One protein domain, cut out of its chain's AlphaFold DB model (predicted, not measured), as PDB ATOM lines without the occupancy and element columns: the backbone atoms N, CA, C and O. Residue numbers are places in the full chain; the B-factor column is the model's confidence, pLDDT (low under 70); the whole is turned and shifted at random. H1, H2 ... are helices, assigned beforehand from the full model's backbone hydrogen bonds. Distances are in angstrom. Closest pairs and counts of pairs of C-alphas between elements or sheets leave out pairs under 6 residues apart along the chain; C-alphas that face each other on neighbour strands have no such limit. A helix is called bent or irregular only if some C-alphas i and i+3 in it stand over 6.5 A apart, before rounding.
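What this domain is: This is residues 184 to 235 of the 235 residues of an uncharacterized protein of Skermania sp. ID1734 (UniProt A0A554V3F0). Two long helices run opposite ways, joined at one end by a tight link, and make a narrow, loose V with H1 as one arm and H2 as the other. They meet only at the corner by their link, and residues 224 to 235, of which 224 to 233 belong to H2, stick out at the far end. The printed part has 52 residues with two named helices, H1 then H2, and no named strand; the class is all helix. The whole is loose, with a radius of gyration of the C-alphas of 13.8 A and spans of 46 by 23 by 8 A.

How they stand to each other: Begin with the longest helix, H2, residues 209 to 233, and look next at H1, residues 184 to 204. They only just touch, and only at the corner by their link, with 3 pairs of C-alphas within 8 A; H1 touches H2 with residues 202 to 203 alone, and H2 touches H1 with residues 209 to 212 alone. The closest C-alphas are those of Arg 202 and Ser 212, 7.1 A apart. The two helices run opposite ways at a shallow tilt of 15 degrees, with their centres 13.7 A apart. In H1 every O i to N i+4 pair is within hydrogen-bond range; in H2 it is 18 of 21.

Where its parts are: Find C-alpha 209 at (-28.588, 9.063, -7.218); from there H2 runs 35.4 A to C-alpha 233 at (-4.869, -15.527, -16.637). On the way it has a kink of 37 degrees near residue 227, and it is only just irregular: C-alphas 224 and 227 are 6.8 A apart, and its line is a rough one. H1 begins at C-alpha 184, at (-15.766, -19.271, 0.191), and runs 30.8 A to C-alpha 204.

The domain as a whole: The two C-alphas farthest apart are those of Thr 207 and Ser 235, the chain's last residue, at 46.1 A. Residues 204 to 211 also stand free, of which 209 to 211 belong to H2. The printed part has no cut. The mean pLDDT of the printed part is 77.0; look for values under 70 at residues 206 to 208, 210 to 212, 229, 233 and 235.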
ATOM      1  N   ILE A 184     -15.407 -19.848   1.495       84.12
ATOM      2  CA  ILE A 184     -15.766 -19.271   0.191       84.12
ATOM      3  C   ILE A 184     -17.113 -18.537   0.256       84.12
ATOM      4  O   ILE A 184     -17.237 -17.433  -0.276       84.12
ATOM      5  N   TYR A 185     -18.118 -19.095   0.938       85.75
ATOM      6  CA  TYR A 185     -19.406 -18.414   1.087       85.75
ATOM      7  C   TYR A 185     -19.289 -17.184   1.988       85.75
ATOM      8  O   TYR A 185     -19.986 -16.204   1.740       85.75
ATOM      9  N   ALA A 186     -18.392 -17.193   2.982       85.88
ATOM     10  CA  ALA A 186     -18.128 -16.024   3.821       85.88
ATOM     11  C   ALA A 186     -17.589 -14.855   2.989       85.88
ATOM     12  O   ALA A 186     -18.067 -13.730   3.138       85.88
ATOM     13  N   LEU A 187     -16.675 -15.122   2.050       87.19
ATOM     14  CA  LEU A 187     -16.173 -14.110   1.115       87.19
ATOM     15  C   LEU A 187     -17.285 -13.539   0.220       87.19
ATOM     16  O   LEU A 187     -17.373 -12.322   0.051       87.19
ATOM     17  N   ILE A 188     -18.167 -14.392  -0.311       86.62
ATOM     18  CA  ILE A 188     -19.300 -13.952  -1.143       86.62
ATOM     19  C   ILE A 188     -20.305 -13.139  -0.312       86.62
ATOM     20  O   ILE A 188     -20.720 -12.060  -0.732       86.62
ATOM     21  N   LEU A 189     -20.678 -13.616   0.881       86.81
ATOM     22  CA  LEU A 189     -21.604 -12.923   1.779       86.81
ATOM     23  C   LEU A 189     -21.040 -11.561   2.208       86.81
ATOM     24  O   LEU A 189     -21.766 -10.572   2.177       86.81
ATOM     25  N   ALA A 190     -19.749 -11.488   2.549       85.81
ATOM     26  CA  ALA A 190     -19.076 -10.232   2.881       85.81
ATOM     27  C   ALA A 190     -19.152  -9.232   1.726       85.81
ATOM     28  O   ALA A 190     -19.502  -8.070   1.941       85.81
ATOM     29  N   LEU A 191     -18.889  -9.687   0.498       87.94
ATOM     30  CA  LEU A 191     -19.005  -8.843  -0.686       87.94
ATOM     31  C   LEU A 191     -20.436  -8.307  -0.848       87.94
ATOM     32  O   LEU A 191     -20.622  -7.106  -1.022       87.94
ATOM     33  N   VAL A 192     -21.452  -9.165  -0.719       87.50
ATOM     34  CA  VAL A 192     -22.868  -8.760  -0.790       87.50
ATOM     35  C   VAL A 192     -23.235  -7.769   0.319       87.50
ATOM     36  O   VAL A 192     -23.911  -6.778   0.044       87.50
ATOM     37  N   VAL A 193     -22.773  -7.984   1.554       87.56
ATOM     38  CA  VAL A 193     -23.021  -7.079   2.692       87.56
ATOM     39  C   VAL A 193     -22.424  -5.696   2.437       87.56
ATOM     40  O   VAL A 193     -23.082  -4.690   2.705       87.56
ATOM     41  N   ILE A 194     -21.221  -5.625   1.862       87.69
ATOM     42  CA  ILE A 194     -20.608  -4.353   1.457       87.69
ATOM     43  C   ILE A 194     -21.496  -3.642   0.426       87.69
ATOM     44  O   ILE A 194     -21.785  -2.455   0.589       87.69
ATOM     45  N   LEU A 195     -21.995  -4.352  -0.593       84.94
ATOM     46  CA  LEU A 195     -22.908  -3.765  -1.583       84.94
ATOM     47  C   LEU A 195     -24.219  -3.285  -0.952       84.94
ATOM     48  O   LEU A 195     -24.700  -2.204  -1.291       84.94
ATOM     49  N   ALA A 196     -24.774  -4.052  -0.014       83.75
ATOM     50  CA  ALA A 196     -25.989  -3.690   0.705       83.75
ATOM     51  C   ALA A 196     -25.794  -2.421   1.552       83.75
ATOM     52  O   ALA A 196     -26.648  -1.535   1.519       83.75
ATOM     53  N   LEU A 197     -24.663  -2.283   2.254       85.31
ATOM     54  CA  LEU A 197     -24.329  -1.066   3.004       85.31
ATOM     55  C   LEU A 197     -24.147   0.144   2.082       85.31
ATOM     56  O   LEU A 197     -24.687   1.214   2.367       85.31
ATOM     57  N   VAL A 198     -23.436  -0.020   0.961       82.12
ATOM     58  CA  VAL A 198     -23.262   1.048  -0.038       82.12
ATOM     59  C   VAL A 198     -24.614   1.478  -0.608       82.12
ATOM     60  O   VAL A 198     -24.870   2.677  -0.709       82.12
ATOM     61  N   ALA A 199     -25.502   0.529  -0.922       79.25
ATOM     62  CA  ALA A 199     -26.863   0.816  -1.373       79.25
ATOM     63  C   ALA A 199     -27.689   1.529  -0.292       79.25
ATOM     64  O   ALA A 199     -28.366   2.510  -0.592       79.25
ATOM     65  N   LEU A 200     -27.591   1.107   0.971       81.56
ATOM     66  CA  LEU A 200     -28.285   1.750   2.085       81.56
ATOM     67  C   LEU A 200     -27.860   3.221   2.238       81.56
ATOM     68  O   LEU A 200     -28.709   4.107   2.198       81.56
ATOM     69  N   VAL A 201     -26.556   3.501   2.339       77.94
ATOM     70  CA  VAL A 201     -26.008   4.871   2.477       77.94
ATOM     71  C   VAL A 201     -26.419   5.755   1.308       77.94
ATOM     72  O   VAL A 201     -26.756   6.929   1.466       77.94
ATOM     73  N   ARG A 202     -26.413   5.168   0.120       75.62
ATOM     74  CA  ARG A 202     -26.853   5.810  -1.102       75.62
ATOM     75  C   ARG A 202     -28.336   6.189  -1.066       75.62
ATOM     76  O   ARG A 202     -28.646   7.327  -1.401       75.62
ATOM     77  N   ILE A 203     -29.218   5.300  -0.602       70.06
ATOM     78  CA  ILE A 203     -30.644   5.609  -0.396       70.06
ATOM     79  C   ILE A 203     -30.820   6.752   0.623       70.06
ATOM     80  O   ILE A 203     -31.710   7.588   0.455       70.06
ATOM     81  N   LEU A 204     -29.977   6.817   1.664       77.88
ATOM     82  CA  LEU A 204     -30.007   7.897   2.661       77.88
ATOM     83  C   LEU A 204     -29.524   9.247   2.095       77.88
ATOM     84  O   LEU A 204     -29.928  10.299   2.588       77.88
ATOM     85  N   ARG A 205     -28.706   9.246   1.037       75.62
ATOM     86  CA  ARG A 205     -28.151  10.447   0.390       75.62
ATOM     87  C   ARG A 205     -28.989  10.873  -0.829       75.62
ATOM     88  O   ARG A 205     -28.468  11.077  -1.925       75.62
ATOM     89  N   LYS A 206     -30.303  10.993  -0.620       67.62
ATOM     90  CA  LYS A 206     -31.390  11.025  -1.625       67.62
ATOM     91  C   LYS A 206     -31.452  12.240  -2.585       67.62
ATOM     92  O   LYS A 206     -32.539  12.587  -3.034       67.62
ATOM     93  N   THR A 207     -30.334  12.867  -2.959       58.00
ATOM     94  CA  THR A 207     -30.349  14.013  -3.899       58.00
ATOM     95  C   THR A 207     -29.512  13.812  -5.176       58.00
ATOM     96  O   THR A 207     -29.816  14.458  -6.169       58.00
ATOM     97  N   ASP A 208     -28.580  12.847  -5.250       58.88
ATOM     98  CA  ASP A 208     -27.649  12.709  -6.401       58.88
ATOM     99  C   ASP A 208     -27.525  11.268  -6.959       58.88
ATOM    100  O   ASP A 208     -26.430  10.768  -7.237       58.88
ATOM    101  N   ASP A 209     -28.629  10.534  -7.096       73.44
ATOM    102  CA  ASP A 209     -28.588   9.063  -7.218       73.44
ATOM    103  C   ASP A 209     -28.162   8.495  -8.602       73.44
ATOM    104  O   ASP A 209     -28.149   7.280  -8.813       73.44
ATOM    105  N   ILE A 210     -27.751   9.347  -9.551       67.00
ATOM    106  CA  ILE A 210     -27.334   8.952 -10.916       67.00
ATOM    107  C   ILE A 210     -25.955   8.282 -10.930       67.00
ATOM    108  O   ILE A 210     -25.816   7.172 -11.443       67.00
ATOM    109  N   PHE A 211     -24.934   8.914 -10.339       67.12
ATOM    110  CA  PHE A 211     -23.572   8.343 -10.244       67.12
ATOM    111  C   PHE A 211     -23.570   6.981  -9.584       67.12
ATOM    112  O   PHE A 211     -22.839   6.054  -9.912       67.12
ATOM    113  N   SER A 212     -24.469   6.892  -8.641       69.75
ATOM    114  CA  SER A 212     -24.718   5.745  -7.850       69.75
ATOM    115  C   SER A 212     -25.245   4.620  -8.777       69.75
ATOM    116  O   SER A 212     -24.728   3.503  -8.717       69.75
ATOM    117  N   ILE A 213     -26.199   4.860  -9.702       74.88
ATOM    118  CA  ILE A 213     -26.754   3.803 -10.590       74.88
ATOM    119  C   ILE A 213     -25.631   3.240 -11.458       74.88
ATOM    120  O   ILE A 213     -25.498   2.025 -11.588       74.88
ATOM    121  N   VAL A 214     -24.771   4.126 -11.957       79.62
ATOM    122  CA  VAL A 214     -23.587   3.762 -12.737       79.62
ATOM    123  C   VAL A 214     -22.637   2.882 -11.923       79.62
ATOM    124  O   VAL A 214     -22.246   1.821 -12.401       79.62
ATOM    125  N   ILE A 215     -22.318   3.251 -10.678       77.19
ATOM    126  CA  ILE A 215     -21.446   2.441  -9.810       77.19
ATOM    127  C   ILE A 215     -22.073   1.071  -9.524       77.19
ATOM    128  O   ILE A 215     -21.363   0.074  -9.551       77.19
ATOM    129  N   ALA A 216     -23.388   0.982  -9.311       76.75
ATOM    130  CA  ALA A 216     -24.056  -0.305  -9.091       76.75
ATOM    131  C   ALA A 216     -23.953  -1.231 -10.314       76.75
ATOM    132  O   ALA A 216     -23.674  -2.419 -10.159       76.75
ATOM    133  N   ILE A 217     -24.114  -0.687 -11.523       80.56
ATOM    134  CA  ILE A 217     -23.935  -1.443 -12.769       80.56
ATOM    135  C   ILE A 217     -22.469  -1.879 -12.920       80.56
ATOM    136  O   ILE A 217     -22.200  -3.053 -13.162       80.56
ATOM    137  N   VAL A 218     -21.513  -0.967 -12.719       78.50
ATOM    138  CA  VAL A 218     -20.071  -1.244 -12.854       78.50
ATOM    139  C   VAL A 218     -19.595  -2.282 -11.839       78.50
ATOM    140  O   VAL A 218     -18.896  -3.223 -12.205       78.50
ATOM    141  N   VAL A 219     -19.999  -2.154 -10.576       75.38
ATOM    142  CA  VAL A 219     -19.656  -3.117  -9.525       75.38
ATOM    143  C   VAL A 219     -20.307  -4.477  -9.801       75.38
ATOM    144  O   VAL A 219     -19.652  -5.499  -9.610       75.38
ATOM    145  N   GLY A 220     -21.531  -4.501 -10.346       78.31
ATOM    146  CA  GLY A 220     -22.191  -5.717 -10.840       78.31
ATOM    147  C   GLY A 220     -21.421  -6.430 -11.963       78.31
ATOM    148  O   GLY A 220     -21.326  -7.658 -11.969       78.31
ATOM    149  N   VAL A 221     -20.811  -5.677 -12.883       83.88
ATOM    150  CA  VAL A 221     -19.955  -6.226 -13.952       83.88
ATOM    151  C   VAL A 221     -18.607  -6.708 -13.402       83.88
ATOM    152  O   VAL A 221     -18.136  -7.785 -13.760       83.88
ATOM    153  N   PHE A 222     -17.987  -5.958 -12.490       80.25
ATOM    154  CA  PHE A 222     -16.703  -6.340 -11.893       80.25
ATOM    155  C   PHE A 222     -16.794  -7.601 -11.028       80.25
ATOM    156  O   PHE A 222     -15.880  -8.420 -11.067       80.25
ATOM    157  N   VAL A 223     -17.884  -7.803 -10.282       72.88
ATOM    158  CA  VAL A 223     -18.060  -9.031  -9.485       72.88
ATOM    159  C   VAL A 223     -18.314 -10.261 -10.356       72.88
ATOM    160  O   VAL A 223     -17.887 -11.358 -10.007       72.88
ATOM    161  N   THR A 224     -18.971 -10.092 -11.504       81.19
ATOM    162  CA  THR A 224     -19.223 -11.199 -12.437       81.19
ATOM    163  C   THR A 224     -17.992 -11.539 -13.276       81.19
ATOM    164  O   THR A 224     -17.763 -12.711 -13.567       81.19
ATOM    165  N   MET A 225     -17.157 -10.551 -13.606       76.94
ATOM    166  CA  MET A 225     -15.939 -10.747 -14.405       76.94
ATOM    167  C   MET A 225     -14.670 -11.014 -13.584       76.94
ATOM    168  O   MET A 225     -13.745 -11.646 -14.092       76.94
ATOM    169  N   GLY A 226     -14.601 -10.565 -12.330       77.31
ATOM    170  CA  GLY A 226     -13.418 -10.698 -11.468       77.31
ATOM    171  C   GLY A 226     -12.928 -12.143 -11.296       77.31
ATOM    172  O   GLY A 226     -11.734 -12.392 -11.469       77.31
ATOM    173  N   PRO A 227     -13.821 -13.117 -11.038       75.69
ATOM    174  CA  PRO A 227     -13.440 -14.525 -10.956       75.69
ATOM    175  C   PRO A 227     -12.998 -15.113 -12.302       75.69
ATOM    176  O   PRO A 227     -12.079 -15.925 -12.351       75.69
ATOM    177  N   LEU A 228     -13.624 -14.689 -13.405       71.38
ATOM    178  CA  LEU A 228     -13.325 -15.213 -14.737       71.38
ATOM    179  C   LEU A 228     -11.936 -14.762 -15.216       71.38
ATOM    180  O   LEU A 228     -11.192 -15.555 -15.783       71.38
ATOM    181  N   ALA A 229     -11.553 -13.514 -14.933       68.50
ATOM    182  CA  ALA A 229     -10.251 -12.973 -15.320       68.50
ATOM    183  C   ALA A 229      -9.081 -13.724 -14.664       68.50
ATOM    184  O   ALA A 229      -8.086 -13.998 -15.331       68.50
ATOM    185  N   PHE A 230      -9.218 -14.107 -13.389       71.00
ATOM    186  CA  PHE A 230      -8.189 -14.872 -12.677       71.00
ATOM    187  C   PHE A 230      -8.064 -16.310 -13.207       71.00
ATOM    188  O   PHE A 230      -6.971 -16.874 -13.232       71.00
ATOM    189  N   LEU A 231      -9.175 -16.892 -13.674       73.56
ATOM    190  CA  LEU A 231      -9.198 -18.225 -14.281       73.56
ATOM    191  C   LEU A 231      -8.656 -18.241 -15.718       73.56
ATOM    192  O   LEU A 231      -8.030 -19.226 -16.097       73.56
ATOM    193  N   LEU A 232      -8.836 -17.170 -16.500       72.88
ATOM    194  CA  LEU A 232      -8.220 -17.043 -17.830       72.88
ATOM    195  C   LEU A 232      -6.741 -16.629 -17.783       72.88
ATOM    196  O   LEU A 232      -6.013 -16.920 -18.723       72.88
ATOM    197  N   SER A 233      -6.278 -15.942 -16.731       66.62
ATOM    198  CA  SER A 233      -4.869 -15.527 -16.637       66.62
ATOM    199  C   SER A 233      -3.926 -16.635 -16.167       66.62
ATOM    200  O   SER A 233      -2.713 -16.476 -16.263       66.62
ATOM    201  N   THR A 234      -4.468 -17.707 -15.582       72.56
ATOM    202  CA  THR A 234      -3.681 -18.821 -15.029       72.56
ATOM    203  C   THR A 234      -3.575 -20.032 -15.965       72.56
ATOM    204  O   THR A 234      -2.972 -21.031 -15.571       72.56
ATOM    205  N   SER A 235      -4.150 -19.959 -17.170       49.94
ATOM    206  CA  SER A 235      -3.940 -20.922 -18.263       49.94
ATOM    207  C   SER A 235      -2.917 -20.394 -19.256       49.94
ATOM    208  O   SER A 235      -2.037 -21.178 -19.664       49.94
TER     209      SER A 235